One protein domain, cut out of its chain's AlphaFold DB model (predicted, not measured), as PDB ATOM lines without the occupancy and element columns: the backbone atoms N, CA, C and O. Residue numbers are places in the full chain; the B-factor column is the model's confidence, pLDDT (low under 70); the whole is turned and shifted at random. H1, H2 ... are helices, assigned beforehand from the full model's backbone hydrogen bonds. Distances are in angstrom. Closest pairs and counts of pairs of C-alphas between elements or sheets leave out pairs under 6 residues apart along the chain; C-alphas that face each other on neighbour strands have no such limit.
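What this domain is: This is residues 2 to 55 of the 55 residues of the protein "DUF2156 domain-containing protein" of Pseudobacteroides cellulosolvens ATCC 35603 = DSM 2933 (UniProt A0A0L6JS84). This model has little regular structure: a helix, H1, at one end, a loop from it to the shorter helix H2, and then a tail whose last residues, 50 to 55, stick out. The 54 printed residues include two named helices, H1 then H2, and no named strand; the class is all helix, with 20 residues in named elements. The whole is loose, with a radius of gyration of the C-alphas of 14.3 A, and flat, spanning 47 by 28 by 14 A.

How they stand to each other: H1, residues 4 to 15, is the longest helix. H2, residues 32 to 39, is apart from it. In H1 and H2 every O i to N i+4 pair is within hydrogen-bond range.

Where its parts are: H1 is 16.5 A long, from C-alpha 4 at (-39.990, -55.278, 8.007). H2 is 10.4 A long and ends with C-alpha 39 at (-27.100, -44.646, 11.517).

The domain as a whole: The C-alphas of Asn 2 and Glu 55, the two farthest apart, are 50.7 A apart. The link from H1 to H2, 16 residues, is long. Residues 14 to 21 and 29 to 34 also stand free. The printed part has no cut, and no printed residue is under 70 in pLDDT.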
ATOM      1  N   ASN A   2     -37.131 -60.145  10.471       80.75
ATOM      2  CA  ASN A   2     -36.009 -59.247  10.191       80.75
ATOM      3  C   ASN A   2     -36.337 -58.418   8.940       80.75
ATOM      4  O   ASN A   2     -36.786 -58.980   7.948       80.75
ATOM      5  N   GLY A   3     -36.145 -57.097   8.993       86.06
ATOM      6  CA  GLY A   3     -36.232 -56.215   7.818       86.06
ATOM      7  C   GLY A   3     -37.580 -55.536   7.544       86.06
ATOM      8  O   GLY A   3     -37.608 -54.611   6.738       86.06
ATOM      9  N   LEU A   4     -38.670 -55.897   8.237       94.12
ATOM     10  CA  LEU A   4     -39.990 -55.278   8.007       94.12
ATOM     11  C   LEU A   4     -39.964 -53.752   8.211       94.12
ATOM     12  O   LEU A   4     -40.431 -52.997   7.371       94.12
ATOM     13  N   TYR A   5     -39.346 -53.281   9.294       91.75
ATOM     14  CA  TYR A   5     -39.233 -51.841   9.545       91.75
ATOM     15  C   TYR A   5     -38.404 -51.112   8.482       91.75
ATOM     16  O   TYR A   5     -38.713 -49.973   8.133       91.75
ATOM     17  N   THR A   6     -37.364 -51.766   7.959       92.50
ATOM     18  CA  THR A   6     -36.511 -51.203   6.911       92.50
ATOM     19  C   THR A   6     -37.284 -51.056   5.608       92.50
ATOM     20  O   THR A   6     -37.278 -49.971   5.032       92.50
ATOM     21  N   ILE A   7     -38.003 -52.104   5.183       95.06
ATOM     22  CA  ILE A   7     -38.771 -52.064   3.934       95.06
ATOM     23  C   ILE A   7     -39.930 -51.071   4.029       95.06
ATOM     24  O   ILE A   7     -40.120 -50.279   3.115       95.06
ATOM     25  N   THR A   8     -40.650 -51.023   5.156       95.81
ATOM     26  CA  THR A   8     -41.745 -50.062   5.338       95.81
ATOM     27  C   THR A   8     -41.245 -48.620   5.251       95.81
ATOM     28  O   THR A   8     -41.858 -47.808   4.565       95.81
ATOM     29  N   ASN A   9     -40.114 -48.297   5.890       94.88
ATOM     30  CA  ASN A   9     -39.542 -46.954   5.795       94.88
ATOM     31  C   ASN A   9     -39.108 -46.603   4.379       94.88
ATOM     32  O   ASN A   9     -39.403 -45.501   3.930       94.88
ATOM     33  N   GLN A  10     -38.409 -47.510   3.698       95.25
ATOM     34  CA  GLN A  10     -37.954 -47.276   2.333       95.25
ATOM     35  C   GLN A  10     -39.148 -47.017   1.408       95.25
ATOM     36  O   GLN A  10     -39.196 -45.979   0.757       95.25
ATOM     37  N   GLN A  11     -40.138 -47.916   1.414       97.75
ATOM     38  CA  GLN A  11     -41.299 -47.820   0.532       97.75
ATOM     39  C   GLN A  11     -42.116 -46.553   0.789       97.75
ATOM     40  O   GLN A  11     -42.560 -45.908  -0.154       97.75
ATOM     41  N   PHE A  12     -42.278 -46.146   2.048       97.38
ATOM     42  CA  PHE A  12     -42.951 -44.887   2.357       97.38
ATOM     43  C   PHE A  12     -42.155 -43.671   1.857       97.38
ATOM     44  O   PHE A  12     -42.726 -42.771   1.250       97.38
ATOM     45  N   CYS A  13     -40.835 -43.652   2.069       96.62
ATOM     46  CA  CYS A  13     -39.995 -42.543   1.615       96.62
ATOM     47  C   CYS A  13     -39.989 -42.424   0.086       96.62
ATOM     48  O   CYS A  13     -40.039 -41.312  -0.419       96.62
ATOM     49  N   GLU A  14     -39.959 -43.544  -0.639       96.75
ATOM     50  CA  GLU A  14     -39.977 -43.557  -2.107       96.75
ATOM     51  C   GLU A  14     -41.313 -43.068  -2.679       96.75
ATOM     52  O   GLU A  14     -41.314 -42.261  -3.608       96.75
ATOM     53  N   ASN A  15     -42.443 -43.519  -2.122       98.12
ATOM     54  CA  ASN A  15     -43.765 -43.242  -2.694       98.12
ATOM     55  C   ASN A  15     -44.372 -41.917  -2.216       98.12
ATOM     56  O   ASN A  15     -44.913 -41.167  -3.023       98.12
ATOM     57  N   GLU A  16     -44.268 -41.605  -0.925       98.19
ATOM     58  CA  GLU A  16     -44.925 -40.423  -0.352       98.19
ATOM     59  C   GLU A  16     -43.994 -39.211  -0.323       98.19
ATOM     60  O   GLU A  16     -44.419 -38.077  -0.543       98.19
ATOM     61  N   TRP A  17     -42.702 -39.436  -0.076       97.31
ATOM     62  CA  TRP A  17     -41.718 -38.373   0.149       97.31
ATOM     63  C   TRP A  17     -40.582 -38.355  -0.877       97.31
ATOM     64  O   TRP A  17     -39.584 -37.679  -0.659       97.31
ATOM     65  N   GLY A  18     -40.731 -39.001  -2.038       96.50
ATOM     66  CA  GLY A  18     -39.678 -39.024  -3.067       96.50
ATOM     67  C   GLY A  18     -39.303 -37.642  -3.627       96.50
ATOM     68  O   GLY A  18     -38.293 -37.498  -4.308       96.50
ATOM     69  N   HIS A  19     -40.108 -36.618  -3.330       97.50
ATOM     70  CA  HIS A  19     -39.928 -35.233  -3.758       97.50
ATOM     71  C   HIS A  19     -39.279 -34.324  -2.697       97.50
ATOM     72  O   HIS A  19     -39.009 -33.161  -2.996       97.50
ATOM     73  N   VAL A  20     -39.059 -34.799  -1.463       97.62
ATOM     74  CA  VAL A  20     -38.456 -33.982  -0.396       97.62
ATOM     75  C   VAL A  20     -36.940 -34.159  -0.369       97.62
ATOM     76  O   VAL A  20     -36.429 -35.264  -0.517       97.62
ATOM     77  N   GLU A  21     -36.203 -33.072  -0.140       97.00
ATOM     78  CA  GLU A  21     -34.733 -33.105  -0.120       97.00
ATOM     79  C   GLU A  21     -34.175 -33.766   1.153       97.00
ATOM     80  O   GLU A  21     -33.193 -34.505   1.102       97.00
ATOM     81  N   TYR A  22     -34.819 -33.536   2.304       96.94
ATOM     82  CA  TYR A  22     -34.375 -34.062   3.597       96.94
ATOM     83  C   TYR A  22     -35.527 -34.639   4.412       96.94
ATOM     84  O   TYR A  22     -36.593 -34.038   4.531       96.94
ATOM     85  N   ILE A  23     -35.262 -35.773   5.064       96.06
ATOM     86  CA  ILE A  23     -36.187 -36.420   5.996       96.06
ATOM     87  C   ILE A  23     -35.573 -36.390   7.395       96.06
ATOM     88  O   ILE A  23     -34.524 -36.987   7.650       96.06
ATOM     89  N   ASN A  24     -36.242 -35.719   8.330       96.31
ATOM     90  CA  ASN A  24     -35.852 -35.739   9.737       96.31
ATOM     91  C   ASN A  24     -36.444 -36.977  10.425       96.31
ATOM     92  O   ASN A  24     -37.652 -37.066  10.618       96.31
ATOM     93  N   ARG A  25     -35.584 -37.922  10.826       95.69
ATOM     94  CA  ARG A  25     -35.984 -39.165  11.514       95.69
ATOM     95  C   ARG A  25     -35.890 -39.098  13.043       95.69
ATOM     96  O   ARG A  25     -35.758 -40.139  13.684       95.69
ATOM     97  N   GLU A  26     -35.949 -37.901  13.624       95.38
ATOM     98  CA  GLU A  26     -35.926 -37.620  15.068       95.38
ATOM     99  C   GLU A  26     -34.662 -38.094  15.821       95.38
ATOM    100  O   GLU A  26     -33.698 -38.601  15.248       95.38
ATOM    101  N   GLN A  27     -34.673 -37.993  17.154       95.38
ATOM    102  CA  GLN A  27     -33.568 -38.353  18.055       95.38
ATOM    103  C   GLN A  27     -33.619 -39.812  18.540       95.38
ATOM    104  O   GLN A  27     -34.675 -40.435  18.559       95.38
ATOM    105  N   ASP A  28     -32.478 -40.380  18.921       96.12
ATOM    106  CA  ASP A  28     -32.350 -41.754  19.452       96.12
ATOM    107  C   ASP A  28     -32.576 -41.891  20.965       96.12
ATOM    108  O   ASP A  28     -32.541 -43.008  21.479       96.12
ATOM    109  N   LEU A  29     -32.806 -40.778  21.672       94.75
ATOM    110  CA  LEU A  29     -33.047 -40.736  23.121       94.75
ATOM    111  C   LEU A  29     -31.908 -41.342  23.967       94.75
ATOM    112  O   LEU A  29     -32.134 -41.734  25.107       94.75
ATOM    113  N   GLY A  30     -30.688 -41.437  23.426       94.56
ATOM    114  CA  GLY A  30     -29.552 -42.056  24.111       94.56
ATOM    115  C   GLY A  30     -29.566 -43.588  24.099       94.56
ATOM    116  O   GLY A  30     -28.721 -44.210  24.736       94.56
ATOM    117  N   ILE A  31     -30.492 -44.218  23.369       97.62
ATOM    118  CA  ILE A  31     -30.592 -45.677  23.285       97.62
ATOM    119  C   ILE A  31     -29.686 -46.178  22.157       97.62
ATOM    120  O   ILE A  31     -29.938 -45.918  20.978       97.62
ATOM    121  N   GLU A  32     -28.651 -46.948  22.502       97.06
ATOM    122  CA  GLU A  32     -27.628 -47.422  21.556       97.06
ATOM    123  C   GLU A  32     -28.226 -48.177  20.359       97.06
ATOM    124  O   GLU A  32     -27.887 -47.902  19.207       97.06
ATOM    125  N   GLY A  33     -29.176 -49.084  20.610       95.81
ATOM    126  CA  GLY A  33     -29.846 -49.836  19.547       95.81
ATOM    127  C   GLY A  33     -30.594 -48.933  18.561       95.81
ATOM    128  O   GLY A  33     -30.543 -49.160  17.351       95.81
ATOM    129  N   ILE A  34     -31.221 -47.862  19.057       95.56
ATOM    130  CA  ILE A  34     -31.914 -46.882  18.216       95.56
ATOM    131  C   ILE A  34     -30.898 -46.040  17.444       95.56
ATOM    132  O   ILE A  34     -31.068 -45.841  16.242       95.56
ATOM    133  N   ARG A  35     -29.808 -45.595  18.085       96.69
ATOM    134  CA  ARG A  35     -28.716 -44.885  17.403       96.69
ATOM    135  C   ARG A  35     -28.153 -45.728  16.259       96.69
ATOM    136  O   ARG A  35     -28.036 -45.220  15.147       96.69
ATOM    137  N   LYS A  36     -27.876 -47.012  16.497       95.94
ATOM    138  CA  LYS A  36     -27.395 -47.950  15.474       95.94
ATOM    139  C   LYS A  36     -28.387 -48.087  14.315       95.94
ATOM    140  O   LYS A  36     -27.977 -47.996  13.162       95.94
ATOM    141  N   ALA A  37     -29.680 -48.236  14.610       94.62
ATOM    142  CA  ALA A  37     -30.726 -48.329  13.590       94.62
ATOM    143  C   ALA A  37     -30.885 -47.037  12.767       94.62
ATOM    144  O   ALA A  37     -31.143 -47.097  11.569       94.62
ATOM    145  N   LYS A  38     -30.722 -45.854  13.371       95.75
ATOM    146  CA  LYS A  38     -30.774 -44.579  12.635       95.75
ATOM    147  C   LYS A  38     -29.535 -44.369  11.768       95.75
ATOM    148  O   LYS A  38     -29.667 -43.944  10.625       95.75
ATOM    149  N   LEU A  39     -28.352 -44.721  12.274       96.38
ATOM    150  CA  LEU A  39     -27.100 -44.646  11.517       96.38
ATOM    151  C   LEU A  39     -27.079 -45.597  10.312       96.38
ATOM    152  O   LEU A  39     -26.482 -45.251   9.296       96.38
ATOM    153  N   SER A  40     -27.763 -46.746  10.374       94.94
ATOM    154  CA  SER A  40     -27.846 -47.668   9.230       94.94
ATOM    155  C   SER A  40     -28.638 -47.127   8.036       94.94
ATOM    156  O   SER A  40     -28.564 -47.713   6.964       94.94
ATOM    157  N   TYR A  41     -29.374 -46.018   8.188       94.38
ATOM    158  CA  TYR A  41     -29.989 -45.303   7.060       94.38
ATOM    159  C   TYR A  41     -29.045 -44.282   6.403       94.38
ATOM    160  O   TYR A  41     -29.490 -43.521   5.552       94.38
ATOM    161  N   HIS A  42     -27.765 -44.237   6.795       95.44
ATOM    162  CA  HIS A  42     -26.755 -43.323   6.248       95.44
ATOM    163  C   HIS A  42     -27.205 -41.847   6.246       95.44
ATOM    164  O   HIS A  42     -27.258 -41.215   5.190       95.44
ATOM    165  N   PRO A  43     -27.558 -41.275   7.417       96.88
ATOM    166  CA  PRO A  43     -28.027 -39.899   7.482       96.88
ATOM    167  C   PRO A  43     -26.932 -38.937   7.016       96.88
ATOM    168  O   PRO A  43     -25.784 -39.040   7.446       96.88
ATOM    169  N   VAL A  44     -27.310 -37.942   6.211       97.69
ATOM    170  CA  VAL A  44     -26.397 -36.872   5.771       97.69
ATOM    171  C   VAL A  44     -25.813 -36.117   6.971       97.69
ATOM    172  O   VAL A  44     -24.655 -35.703   6.950       97.69
ATOM    173  N   LYS A  45     -26.600 -35.943   8.044       96.25
ATOM    174  CA  LYS A  45     -26.154 -35.289   9.277       96.25
ATOM    175  C   LYS A  45     -26.928 -35.768  10.504       96.25
ATOM    176  O   LYS A  45     -28.140 -35.955  10.452       96.25
ATOM    177  N   MET A  46     -26.226 -35.863  11.633       95.31
ATOM    178  CA  MET A  46     -26.829 -35.906  12.968       95.31
ATOM    179  C   MET A  46     -26.880 -34.483  13.534       95.31
ATOM    180  O   MET A  46     -25.851 -33.817  13.647       95.31
ATOM    181  N   ILE A  47     -28.080 -33.991  13.842       95.38
ATOM    182  CA  ILE A  47     -28.281 -32.615  14.317       95.38
ATOM    183  C   ILE A  47     -28.097 -32.550  15.833       95.38
ATOM    184  O   ILE A  47     -28.819 -33.216  16.577       95.38
ATOM    185  N   ASN A  48     -27.175 -31.701  16.285       93.56
ATOM    186  CA  ASN A  48     -27.044 -31.351  17.696       93.56
ATOM    187  C   ASN A  48     -28.088 -30.288  18.053       93.56
ATOM    188  O   ASN A  48     -28.182 -29.259  17.382       93.56
ATOM    189  N   LYS A  49     -28.871 -30.547  19.101       92.81
ATOM    190  CA  LYS A  49     -29.829 -29.594  19.673       92.81
ATOM    191  C   LYS A  49     -29.206 -28.969  20.918       92.81
ATOM    192  O   LYS A  49     -28.570 -29.680  21.692       92.81
ATOM    193  N   TYR A  50     -29.411 -27.673  21.106       94.06
ATOM    194  CA  TYR A  50     -28.852 -26.908  22.219       94.06
ATOM    195  C   TYR A  50     -29.975 -26.163  22.934       94.06
ATOM    196  O   TYR A  50     -30.896 -25.668  22.283       94.06
ATOM    197  N   LEU A  51     -29.887 -26.089  24.258       95.94
ATOM    198  CA  LEU A  51     -30.668 -25.167  25.072       95.94
ATOM    199  C   LEU A  51     -29.776 -23.953  25.341       95.94
ATOM    200  O   LEU A  51     -28.642 -24.124  25.785       95.94
ATOM    201  N   VAL A  52     -30.262 -22.758  25.014       96.25
ATOM    202  CA  VAL A  52     -29.549 -21.500  25.253       96.25
ATOM    203  C   VAL A  52     -30.403 -20.657  26.184       96.25
ATOM    204  O   VAL A  52     -31.563 -20.390  25.875       96.25
ATOM    205  N   GLU A  53     -29.821 -20.251  27.304       95.31
ATOM    206  CA  GLU A  53     -30.421 -19.332  28.267       95.31
ATOM    207  C   GLU A  53     -29.641 -18.017  28.211       95.31
ATOM    208  O   GLU A  53     -28.411 -18.019  28.126       95.31
ATOM    209  N   ILE A  54     -30.366 -16.901  28.176       91.62
ATOM    210  CA  ILE A  54     -29.806 -15.548  28.190       91.62
ATOM    211  C   ILE A  54     -30.317 -14.906  29.479       91.62
ATOM    212  O   ILE A  54     -31.526 -14.936  29.718       91.62
ATOM    213  N   GLU A  55     -29.396 -14.395  30.297       77.81
ATOM    214  CA  GLU A  55     -29.698 -13.648  31.529       77.81
ATOM    215  C   GLU A  55     -30.321 -12.274  31.245       77.81
ATOM    216  O   GLU A  55     -29.884 -11.605  30.276       77.81
TER     217      GLU A  55